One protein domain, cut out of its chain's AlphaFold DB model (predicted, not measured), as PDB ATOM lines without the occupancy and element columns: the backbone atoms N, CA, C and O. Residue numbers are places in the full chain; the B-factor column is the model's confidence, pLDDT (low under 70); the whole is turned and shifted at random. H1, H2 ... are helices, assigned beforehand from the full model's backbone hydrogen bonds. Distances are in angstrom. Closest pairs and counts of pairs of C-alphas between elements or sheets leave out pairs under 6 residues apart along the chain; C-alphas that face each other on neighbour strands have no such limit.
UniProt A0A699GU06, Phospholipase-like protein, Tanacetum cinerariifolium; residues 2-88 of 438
ATOM      1  N   VAL A   2      48.808  37.298  29.151       37.53
ATOM      2  CA  VAL A   2      47.734  37.541  28.153       37.53
ATOM      3  C   VAL A   2      48.175  38.493  27.022       37.53
ATOM      4  O   VAL A   2      47.570  38.499  25.957       37.53
ATOM      5  N   SER A   3      49.281  39.242  27.175       43.66
ATOM      6  CA  SER A   3      49.737  40.188  26.140       43.66
ATOM      7  C   SER A   3      50.429  39.527  24.940       43.66
ATOM      8  O   SER A   3      50.410  40.091  23.855       43.66
ATOM      9  N   CYS A   4      51.011  38.332  25.094       40.25
ATOM     10  CA  CYS A   4      51.716  37.660  23.996       40.25
ATOM     11  C   CYS A   4      50.748  36.985  23.006       40.25
ATOM     12  O   CYS A   4      51.018  36.948  21.810       40.25
ATOM     13  N   TYR A   5      49.591  36.515  23.490       42.78
ATOM     14  CA  TYR A   5      48.585  35.834  22.666       42.78
ATOM     15  C   TYR A   5      47.830  36.798  21.739       42.78
ATOM     16  O   TYR A   5      47.535  36.460  20.597       42.78
ATOM     17  N   PHE A   6      47.571  38.028  22.197       47.28
ATOM     18  CA  PHE A   6      46.884  39.047  21.393       47.28
ATOM     19  C   PHE A   6      47.741  39.545  20.221       47.28
ATOM     20  O   PHE A   6      47.231  39.768  19.126       47.28
ATOM     21  N   ILE A   7      49.057  39.652  20.432       53.19
ATOM     22  CA  ILE A   7      50.009  39.964  19.361       53.19
ATOM     23  C   ILE A   7      50.064  38.800  18.360       53.19
ATOM     24  O   ILE A   7      50.032  39.042  17.162       53.19
ATOM     25  N   GLN A   8      50.027  37.544  18.816       48.62
ATOM     26  CA  GLN A   8      49.977  36.372  17.930       48.62
ATOM     27  C   GLN A   8      48.719  36.301  17.049       48.62
ATOM     28  O   GLN A   8      48.827  35.937  15.881       48.62
ATOM     29  N   ILE A   9      47.546  36.689  17.559       49.19
ATOM     30  CA  ILE A   9      46.299  36.716  16.768       49.19
ATOM     31  C   ILE A   9      46.306  37.867  15.745       49.19
ATOM     32  O   ILE A   9      45.846  37.691  14.618       49.19
ATOM     33  N   LEU A  10      46.889  39.023  16.086       51.84
ATOM     34  CA  LEU A  10      47.117  40.111  15.122       51.84
ATOM     35  C   LEU A  10      48.163  39.743  14.052       51.84
ATOM     36  O   LEU A  10      48.035  40.183  12.913       51.84
ATOM     37  N   LEU A  11      49.150  38.910  14.402       51.94
ATOM     38  CA  LEU A  11      50.203  38.403  13.509       51.94
ATOM     39  C   LEU A  11      49.724  37.316  12.528       51.94
ATOM     40  O   LEU A  11      50.357  37.120  11.494       51.94
ATOM     41  N   GLN A  12      48.637  36.598  12.833       52.75
ATOM     42  CA  GLN A  12      48.085  35.551  11.955       52.75
ATOM     43  C   GLN A  12      47.200  36.098  10.832       52.75
ATOM     44  O   GLN A  12      47.023  35.435   9.809       52.75
ATOM     45  N   ASN A  13      46.666  37.308  10.994       49.97
ATOM     46  CA  ASN A  13      45.936  37.980   9.933       49.97
ATOM     47  C   ASN A  13      46.914  38.762   9.057       49.97
ATOM     48  O   ASN A  13      47.805  39.445   9.557       49.97
ATOM     49  N   SER A  14      46.717  38.680   7.742       56.88
ATOM     50  CA  SER A  14      47.456  39.306   6.631       56.88
ATOM     51  C   SER A  14      47.447  40.849   6.628       56.88
ATOM     52  O   SER A  14      47.500  41.509   5.586       56.88
ATOM     53  N   THR A  15      47.370  41.448   7.809       60.06
ATOM     54  CA  THR A  15      47.333  42.876   8.055       60.06
ATOM     55  C   THR A  15      48.693  43.472   7.735       60.06
ATOM     56  O   THR A  15      49.719  43.105   8.306       60.06
ATOM     57  N   SER A  16      48.698  44.395   6.780       65.75
ATOM     58  CA  SER A  16      49.914  45.075   6.350       65.75
ATOM     59  C   SER A  16      50.471  45.932   7.487       65.75
ATOM     60  O   SER A  16      49.717  46.633   8.156       65.75
ATOM     61  N   LEU A  17      51.783  45.874   7.704       67.38
ATOM     62  CA  LEU A  17      52.487  46.784   8.603       67.38
ATOM     63  C   LEU A  17      52.490  48.192   8.002       67.38
ATOM     64  O   LEU A  17      52.739  48.341   6.806       67.38
ATOM     65  N   PHE A  18      52.256  49.214   8.821       70.88
ATOM     66  CA  PHE A  18      52.334  50.612   8.401       70.88
ATOM     67  C   PHE A  18      53.312  51.385   9.285       70.88
ATOM     68  O   PHE A  18      53.352  51.198  10.502       70.88
ATOM     69  N   TYR A  19      54.096  52.265   8.674       68.50
ATOM     70  CA  TYR A  19      54.861  53.295   9.357       68.50
ATOM     71  C   TYR A  19      53.913  54.316  10.003       68.50
ATOM     72  O   TYR A  19      52.765  54.482   9.589       68.50
ATOM     73  N   ALA A  20      54.409  55.071  10.987       63.19
ATOM     74  CA  ALA A  20      53.639  56.143  11.624       63.19
ATOM     75  C   ALA A  20      53.214  57.259  10.644       63.19
ATOM     76  O   ALA A  20      52.276  57.998  10.925       63.19
ATOM     77  N   ASN A  21      53.883  57.368   9.491       71.50
ATOM     78  CA  ASN A  21      53.522  58.276   8.399       71.50
ATOM     79  C   ASN A  21      52.440  57.700   7.452       71.50
ATOM     80  O   ASN A  21      52.050  58.378   6.508       71.50
ATOM     81  N   GLY A  22      51.955  56.475   7.694       71.75
ATOM     82  CA  GLY A  22      50.933  55.802   6.889       71.75
ATOM     83  C   GLY A  22      51.460  54.985   5.705       71.75
ATOM     84  O   GLY A  22      50.661  54.377   4.994       71.75
ATOM     85  N   GLU A  23      52.774  54.925   5.478       76.25
ATOM     86  CA  GLU A  23      53.352  54.096   4.414       76.25
ATOM     87  C   GLU A  23      53.354  52.614   4.799       76.25
ATOM     88  O   GLU A  23      53.562  52.258   5.954       76.25
ATOM     89  N   LYS A  24      53.131  51.727   3.829       79.44
ATOM     90  CA  LYS A  24      53.106  50.278   4.053       79.44
ATOM     91  C   LYS A  24      54.529  49.709   4.055       79.44
ATOM     92  O   LYS A  24      55.295  49.959   3.129       79.44
ATOM     93  N   TYR A  25      54.864  48.896   5.053       78.88
ATOM     94  CA  TYR A  25      56.105  48.122   5.059       78.88
ATOM     95  C   TYR A  25      56.092  47.095   3.923       78.88
ATOM     96  O   TYR A  25      55.106  46.383   3.715       78.88
ATOM     97  N   ALA A  26      57.212  46.998   3.208       78.69
ATOM     98  CA  ALA A  26      57.404  45.994   2.165       78.69
ATOM     99  C   ALA A  26      57.641  44.586   2.739       78.69
ATOM    100  O   ALA A  26      57.338  43.594   2.081       78.69
ATOM    101  N   THR A  27      58.167  44.501   3.963       77.75
ATOM    102  CA  THR A  27      58.526  43.241   4.617       77.75
ATOM    103  C   THR A  27      57.304  42.605   5.289       77.75
ATOM    104  O   THR A  27      56.625  43.280   6.071       77.75
ATOM    105  N   PRO A  28      56.995  41.325   5.010       75.62
ATOM    106  CA  PRO A  28      55.914  40.616   5.680       75.62
ATOM    107  C   PRO A  28      56.265  40.332   7.147       75.62
ATOM    108  O   PRO A  28      57.427  40.214   7.523       75.62
ATOM    109  N   TRP A  29      55.236  40.183   7.984       68.12
ATOM    110  CA  TRP A  29      55.386  39.923   9.422       68.12
ATOM    111  C   TRP A  29      56.220  38.684   9.763       68.12
ATOM    112  O   TRP A  29      56.838  38.654  10.822       68.12
ATOM    113  N   SER A  30      56.240  37.680   8.881       75.00
ATOM    114  CA  SER A  30      57.025  36.452   9.052       75.00
ATOM    115  C   SER A  30      58.527  36.700   9.161       75.00
ATOM    116  O   SER A  30      59.226  35.866   9.727       75.00
ATOM    117  N   ASP A  31      58.999  37.832   8.639       76.75
ATOM    118  CA  ASP A  31      60.422  38.127   8.475       76.75
ATOM    119  C   ASP A  31      60.902  39.191   9.489       76.75
ATOM    120  O   ASP A  31      62.003  39.728   9.370       76.75
ATOM    121  N   VAL A  32      60.067  39.540  10.478       78.06
ATOM    122  CA  VAL A  32      60.392  40.513  11.533       78.06
ATOM    123  C   VAL A  32      60.829  39.775  12.801       78.06
ATOM    124  O   VAL A  32      59.996  39.330  13.588       78.06
ATOM    125  N   ASP A  33      62.141  39.693  13.029       70.38
ATOM    126  CA  ASP A  33      62.714  38.941  14.159       70.38
ATOM    127  C   ASP A  33      62.537  39.632  15.526       70.38
ATOM    128  O   ASP A  33      62.372  38.966  16.550       70.38
ATOM    129  N   GLN A  34      62.571  40.971  15.576       69.25
ATOM    130  CA  GLN A  34      62.392  41.760  16.804       69.25
ATOM    131  C   GLN A  34      61.759  43.126  16.514       69.25
ATOM    132  O   GLN A  34      62.109  43.796  15.544       69.25
ATOM    133  N   ILE A  35      60.876  43.580  17.409       68.06
ATOM    134  CA  ILE A  35      60.292  44.928  17.381       68.06
ATOM    135  C   ILE A  35      60.870  45.721  18.553       68.06
ATOM    136  O   ILE A  35      60.574  45.429  19.712       68.06
ATOM    137  N   TYR A  36      61.671  46.744  18.259       56.25
ATOM    138  CA  TYR A  36      62.158  47.682  19.269       56.25
ATOM    139  C   TYR A  36      61.183  48.855  19.395       56.25
ATOM    140  O   TYR A  36      61.031  49.649  18.472       56.25
ATOM    141  N   CYS A  37      60.530  48.980  20.550       57.28
ATOM    142  CA  CYS A  37      59.791  50.186  20.924       57.28
ATOM    143  C   CYS A  37      60.644  51.010  21.893       57.28
ATOM    144  O   CYS A  37      60.584  50.802  23.103       57.28
ATOM    145  N   SER A  38      61.452  51.930  21.369       47.88
ATOM    146  CA  SER A  38      62.129  52.938  22.187       47.88
ATOM    147  C   SER A  38      61.165  54.088  22.497       47.88
ATOM    148  O   SER A  38      60.574  54.659  21.583       47.88
ATOM    149  N   ASP A  39      61.020  54.409  23.782       53.50
ATOM    150  CA  ASP A  39      60.353  55.601  24.319       53.50
ATOM    151  C   ASP A  39      58.910  55.848  23.864       53.50
ATOM    152  O   ASP A  39      58.551  56.889  23.310       53.50
ATOM    153  N   TRP A  40      58.015  54.929  24.229       57.00
ATOM    154  CA  TRP A  40      56.623  55.333  24.402       57.00
ATOM    155  C   TRP A  40      56.556  56.243  25.625       57.00
ATOM    156  O   TRP A  40      56.754  55.794  26.755       57.00
ATOM    157  N   SER A  41      56.264  57.528  25.412       62.66
ATOM    158  CA  SER A  41      55.932  58.422  26.522       62.66
ATOM    159  C   SER A  41      54.874  57.751  27.410       62.66
ATOM    160  O   SER A  41      53.953  57.104  26.906       62.66
ATOM    161  N   LEU A  42      54.980  57.891  28.737       60.41
ATOM    162  CA  LEU A  42      54.021  57.306  29.694       60.41
ATOM    163  C   LEU A  42      52.556  57.627  29.333       60.41
ATOM    164  O   LEU A  42      51.660  56.826  29.587       60.41
ATOM    165  N   SER A  43      52.337  58.761  28.661       66.75
ATOM    166  CA  SER A  43      51.079  59.170  28.030       66.75
ATOM    167  C   SER A  43      50.557  58.171  26.981       66.75
ATOM    168  O   SER A  43      49.394  57.772  27.043       66.75
ATOM    169  N   MET A  44      51.400  57.701  26.054       64.88
ATOM    170  CA  MET A  44      51.015  56.707  25.041       64.88
ATOM    171  C   MET A  44      50.739  55.330  25.647       64.88
ATOM    172  O   MET A  44      49.768  54.685  25.256       64.88
ATOM    173  N   ILE A  45      51.520  54.908  26.648       67.44
ATOM    174  CA  ILE A  45      51.271  53.648  27.370       67.44
ATOM    175  C   ILE A  45      49.941  53.721  28.130       67.44
ATOM    176  O   ILE A  45      49.143  52.785  28.068       67.44
ATOM    177  N   ALA A  46      49.665  54.836  28.813       63.97
ATOM    178  CA  ALA A  46      48.407  55.039  29.525       63.97
ATOM    179  C   ALA A  46      47.206  55.047  28.566       63.97
ATOM    180  O   ALA A  46      46.209  54.372  28.827       63.97
ATOM    181  N   LYS A  47      47.325  55.733  27.422       69.50
ATOM    182  CA  LYS A  47      46.269  55.778  26.403       69.50
ATOM    183  C   LYS A  47      46.020  54.396  25.797       69.50
ATOM    184  O   LYS A  47      44.877  53.958  25.772       69.50
ATOM    185  N   ALA A  48      47.073  53.663  25.428       67.75
ATOM    186  CA  ALA A  48      46.961  52.285  24.947       67.75
ATOM    187  C   ALA A  48      46.334  51.355  25.998       67.75
ATOM    188  O   ALA A  48      45.511  50.508  25.659       67.75
ATOM    189  N   ARG A  49      46.661  51.534  27.283       67.50
ATOM    190  CA  ARG A  49      46.084  50.747  28.379       67.50
ATOM    191  C   ARG A  49      44.591  51.018  28.574       67.50
ATOM    192  O   ARG A  49      43.851  50.067  28.815       67.50
ATOM    193  N   MET A  50      44.138  52.264  28.427       69.56
ATOM    194  CA  MET A  50      42.705  52.587  28.463       69.56
ATOM    195  C   MET A  50      41.962  51.998  27.259       69.56
ATOM    196  O   MET A  50      40.901  51.401  27.441       69.56
ATOM    197  N   THR A  51      42.537  52.072  26.055       73.56
ATOM    198  CA  THR A  51      41.936  51.466  24.856       73.56
ATOM    199  C   THR A  51      41.877  49.939  24.956       73.56
ATOM    200  O   THR A  51      40.859  49.341  24.623       73.56
ATOM    201  N   MET A  52      42.930  49.301  25.481       70.25
ATOM    202  CA  MET A  52      42.946  47.854  25.722       70.25
ATOM    203  C   MET A  52      41.932  47.433  26.786       70.25
ATOM    204  O   MET A  52      41.293  46.401  26.620       70.25
ATOM    205  N   SER A  53      41.745  48.222  27.851       75.06
ATOM    206  CA  SER A  53      40.710  47.939  28.852       75.06
ATOM    207  C   SER A  53      39.315  47.953  28.222       75.06
ATOM    208  O   SER A  53      38.561  47.008  28.413       75.06
ATOM    209  N   GLY A  54      39.009  48.962  27.397       76.06
ATOM    210  CA  GLY A  54      37.729  49.029  26.683       76.06
ATOM    211  C   GLY A  54      37.529  47.883  25.685       76.06
ATOM    212  O   GLY A  54      36.429  47.351  25.572       76.06
ATOM    213  N   MET A  55      38.591  47.448  24.997       70.69
ATOM    214  CA  MET A  55      38.530  46.271  24.120       70.69
ATOM    215  C   MET A  55      38.291  44.974  24.897       70.69
ATOM    216  O   MET A  55      37.505  44.147  24.449       70.69
ATOM    217  N   ILE A  56      38.924  44.797  26.061       77.25
ATOM    218  CA  ILE A  56      38.698  43.626  26.923       77.25
ATOM    219  C   ILE A  56      37.237  43.573  27.379       77.25
ATOM    220  O   ILE A  56      36.636  42.501  27.368       77.25
ATOM    221  N   ASP A  57      36.657  44.714  27.746       80.19
ATOM    222  CA  ASP A  57      35.262  44.771  28.176       80.19
ATOM    223  C   ASP A  57      34.294  44.523  27.008       80.19
ATOM    224  O   ASP A  57      33.323  43.789  27.179       80.19
ATOM    225  N   MET A  58      34.595  45.015  25.798       70.38
ATOM    226  CA  MET A  58      33.816  44.665  24.600       70.38
ATOM    227  C   MET A  58      33.904  43.181  24.240       70.38
ATOM    228  O   MET A  58      32.893  42.596  23.864       70.38
ATOM    229  N   ILE A  59      35.073  42.549  24.376       75.44
ATOM    230  CA  ILE A  59      35.221  41.107  24.122       75.44
ATOM    231  C   ILE A  59      34.395  40.307  25.125       75.44
ATOM    232  O   ILE A  59      33.691  39.388  24.725       75.44
ATOM    233  N   LYS A  60      34.411  40.687  26.406       82.12
ATOM    234  CA  LYS A  60      33.569  40.038  27.420       82.12
ATOM    235  C   LYS A  60      32.082  40.221  27.140       82.12
ATOM    236  O   LYS A  60      31.326  39.274  27.313       82.12
ATOM    237  N   LEU A  61      31.654  41.412  26.721       78.25
ATOM    238  CA  LEU A  61      30.260  41.651  26.339       78.25
ATOM    239  C   LEU A  61      29.869  40.796  25.132       78.25
ATOM    240  O   LEU A  61      28.832  40.145  25.175       78.25
ATOM    241  N   PHE A  62      30.736  40.705  24.124       79.50
ATOM    242  CA  PHE A  62      30.529  39.827  22.977       79.50
ATOM    243  C   PHE A  62      30.455  38.348  23.388       79.50
ATOM    244  O   PHE A  62      29.556  37.637  22.951       79.50
ATOM    245  N   GLU A  63      31.353  37.875  24.255       85.12
ATOM    246  CA  GLU A  63      31.309  36.509  24.790       85.12
ATOM    247  C   GLU A  63      30.008  36.241  25.558       85.12
ATOM    248  O   GLU A  63      29.409  35.187  25.374       85.12
ATOM    249  N   ILE A  64      29.533  37.198  26.363       87.44
ATOM    250  CA  ILE A  64      28.277  37.077  27.120       87.44
ATOM    251  C   ILE A  64      27.064  37.053  26.184       87.44
ATOM    252  O   ILE A  64      26.195  36.194  26.338       87.44
ATOM    253  N   GLU A  65      27.003  37.964  25.211       86.06
ATOM    254  CA  GLU A  65      25.904  38.047  24.241       86.06
ATOM    255  C   GLU A  65      25.821  36.789  23.367       86.06
ATOM    256  O   GLU A  65      24.723  36.336  23.041       86.06
ATOM    257  N   ASN A  66      26.967  36.175  23.058       87.75
ATOM    258  CA  ASN A  66      27.059  34.980  22.217       87.75
ATOM    259  C   ASN A  66      27.235  33.674  23.017       87.75
ATOM    260  O   ASN A  66      27.426  32.610  22.426       87.75
ATOM    261  N   GLU A  67      27.145  33.699  24.352       91.62
ATOM    262  CA  GLU A  67      27.372  32.513  25.197       91.62
ATOM    263  C   GLU A  67      26.397  31.377  24.853       91.62
ATOM    264  O   GLU A  67      26.747  30.195  24.924       91.62
ATOM    265  N   ARG A  68      25.173  31.722  24.434       88.06
ATOM    266  CA  ARG A  68      24.191  30.747  23.948       88.06
ATOM    267  C   ARG A  68      24.691  30.033  22.693       88.06
ATOM    268  O   ARG A  68      24.636  28.807  22.641       88.06
ATOM    269  N   ASP A  69      25.213  30.771  21.724       82.31
ATOM    270  CA  ASP A  69      25.676  30.210  20.455       82.31
ATOM    271  C   ASP A  69      26.952  29.390  20.656       82.31
ATOM    272  O   ASP A  69      27.054  28.262  20.170       82.31
ATOM    273  N   PHE A  70      27.884  29.869  21.486       85.69
ATOM    274  CA  PHE A  70      29.063  29.092  21.873       85.69
ATOM    275  C   PHE A  70      28.707  27.814  22.636       85.69
ATOM    276  O   PHE A  70      29.383  26.790  22.485       85.69
ATOM    277  N   ARG A  71      27.651  27.834  23.454       90.19
ATOM    278  CA  ARG A  71      27.132  26.626  24.102       90.19
ATOM    279  C   ARG A  71      26.586  25.637  23.079       90.19
ATOM    280  O   ARG A  71      27.000  24.482  23.115       90.19
ATOM    281  N   VAL A  72      25.757  26.088  22.138       85.75
ATOM    282  CA  VAL A  72      25.217  25.232  21.067       85.75
ATOM    283  C   VAL A  72      26.345  24.620  20.235       85.75
ATOM    284  O   VAL A  72      26.329  23.417  19.970       85.75
ATOM    285  N   VAL A  73      27.366  25.402  19.875       83.75
ATOM    286  CA  VAL A  73      28.536  24.901  19.136       83.75
ATOM    287  C   VAL A  73      29.303  23.857  19.953       83.75
ATOM    288  O   VAL A  73      29.650  22.803  19.415       83.75
ATOM    289  N   ARG A  74      29.532  24.093  21.253       89.19
ATOM    290  CA  ARG A  74      30.200  23.122  22.142       89.19
ATOM    291  C   ARG A  74      29.401  21.828  22.292       89.19
ATOM    292  O   ARG A  74      29.974  20.753  22.152       89.19
ATOM    293  N   GLU A  75      28.098  21.914  22.535       91.75
ATOM    294  CA  GLU A  75      27.216  20.745  22.670       91.75
ATOM    295  C   GLU A  75      27.135  19.943  21.363       91.75
ATOM    296  O   GLU A  75      27.224  18.710  21.371       91.75
ATOM    297  N   THR A  76      27.059  20.637  20.226       83.69
ATOM    298  CA  THR A  76      27.097  20.010  18.897       83.69
ATOM    299  C   THR A  76      28.426  19.293  18.675       83.69
ATOM    300  O   THR A  76      28.443  18.141  18.244       83.69
ATOM    301  N   TYR A  77      29.542  19.932  19.028       86.38
ATOM    302  CA  TYR A  77      30.869  19.334  18.916       86.38
ATOM    303  C   TYR A  77      31.011  18.065  19.769       86.38
ATOM    304  O   TYR A  77      31.473  17.041  19.261       86.38
ATOM    305  N   VAL A  78      30.557  18.091  21.029       92.19
ATOM    306  CA  VAL A  78      30.543  16.909  21.913       92.19
ATOM    307  C   VAL A  78      29.699  15.787  21.303       92.19
ATOM    308  O   VAL A  78      30.160  14.650  21.200       92.19
ATOM    309  N   THR A  79      28.510  16.111  20.794       87.25
ATOM    310  CA  THR A  79      27.624  15.138  20.136       87.25
ATOM    311  C   THR A  79      28.285  14.507  18.903       87.25
ATOM    312  O   THR A  79      28.209  13.293  18.694       87.25
ATOM    313  N   CYS A  80      28.986  15.303  18.088       80.88
ATOM    314  CA  CYS A  80      29.744  14.800  16.942       80.88
ATOM    315  C   CYS A  80      30.889  13.866  17.363       80.88
ATOM    316  O   CYS A  80      31.126  12.856  16.691       80.88
ATOM    317  N   GLN A  81      31.579  14.160  18.469       88.50
ATOM    318  CA  GLN A  81      32.622  13.280  19.001       88.50
ATOM    319  C   GLN A  81      32.052  11.935  19.461       88.50
ATOM    320  O   GLN A  81      32.576  10.889  19.067       88.50
ATOM    321  N   GLU A  82      30.951  11.935  20.213       91.19
ATOM    322  CA  GLU A  82      30.275  10.701  20.638       91.19
ATOM    323  C   GLU A  82      29.806   9.862  19.444       91.19
ATOM    324  O   GLU A  82      29.948   8.633  19.429       91.19
ATOM    325  N   PHE A  83      29.274  10.516  18.408       85.50
ATOM    326  CA  PHE A  83      28.869   9.840  17.181       85.50
ATOM    327  C   PHE A  83      30.058   9.184  16.468       85.50
ATOM    328  O   PHE A  83      29.946   8.042  16.016       85.50
ATOM    329  N   ASN A  84      31.200   9.872  16.396       83.56
ATOM    330  CA  ASN A  84      32.413   9.329  15.787       83.56
ATOM    331  C   ASN A  84      32.935   8.097  16.547       83.56
ATOM    332  O   ASN A  84      33.278   7.100  15.914       83.56
ATOM    333  N   VAL A  85      32.921   8.116  17.886       91.44
ATOM    334  CA  VAL A  85      33.296   6.948  18.708       91.44
ATOM    335  C   VAL A  85      32.387   5.754  18.401       91.44
ATOM    336  O   VAL A  85      32.876   4.694  18.012       91.44
ATOM    337  N   ARG A  86      31.059   5.938  18.436       86.94
ATOM    338  CA  ARG A  86      30.092   4.866  18.108       86.94
ATOM    339  C   ARG A  86      30.233   4.349  16.676       86.94
ATOM    340  O   ARG A  86      29.950   3.180  16.398       86.94
ATOM    341  N   TYR A  87      30.614   5.215  15.739       86.56
ATOM    342  CA  TYR A  87      30.885   4.821  14.360       86.56
ATOM    343  C   TYR A  87      32.105   3.895  14.272       86.56
ATOM    344  O   TYR A  87      32.033   2.872  13.586       86.56
ATOM    345  N   GLN A  88      33.188   4.208  14.990       87.31
ATOM    346  CA  GLN A  88      34.374   3.347  15.044       87.31
ATOM    347  C   GLN A  88      34.071   2.004  15.718       87.31
ATOM    348  O   GLN A  88      34.368   0.968  15.127       87.31
TER     349      GLN A  88
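What this domain is: This is residues 2 to 88 of the 438 residues of the protein "Phospholipase-like protein" of Tanacetum cinerariifolium (UniProt A0A699GU06). Two long helices, H2 and H3, meet end to end at a corner and make a wide, open V that gives the model its length, while a long loop folds back from the first end of H2 to a short helix, H1, which stands free of both. The result is an open frame with few contacts, its loop of residues 13 to 41 joining H1 to the long pair. The printed part has 87 residues, with three named helices in the order H1, H2, H3 and no named strand, and its class is all helix. It is extended, with a radius of gyration of the C-alphas of 20.0 A, and elongated, spanning 58 by 30 by 20 A along its three main axes.

How they stand to each other: The first helix is H1, residues 3 to 12, and its residues 3 to 10 belong to the stretch 2 to 10 that stands free. The second helix, H2, residues 42 to 65, is apart from H1, with no C-alpha of the one within 8 A of the other. The third helix, H3, residues 67 to 88, is also apart from H1. H2 and H3 meet only through their link, which is tight and has 1 residue, Asn 66. They are near each other, with 5 pairs of C-alphas within 10 A. Both belong to residues 31 to 88, which stand free. In H2 and H3 every O i to N i+4 pair is within hydrogen-bond range; in H1 it is 5 of 6.

Where its parts are: H1 has 10 residues and begins at C-alpha 3, at (49.737, 40.188, 26.140). Residues 13 to 41 hold no named element. H2 is the longest helix by residues, with 24, and measures 34.5 A from its first to its last C-alpha; it begins at C-alpha 42, at (54.021, 57.306, 29.694). H3 has 22 residues, measures 31.7 A and ends at C-alpha 88, at (34.374, 3.347, 15.044).

The domain as a whole: The two C-alphas farthest apart are those of Ser 41 and Tyr 87, at 60.4 A, and the first and last printed C-alphas, of Val 2 and Gln 88, are 39.0 A apart. The printed part has no cut. The link from H1 to H2 is long, with 29 residues between them, and the C-alphas of these residues lie 9 to 25 A from the mean of all C-alphas. The mean pLDDT of the printed part is 71.8; it is 48 in H1, 74 in H2 and 87 in H3. It is under 70 in 36 residues, namely 2 to 17, 19 to 20, 29 and 34 to 50.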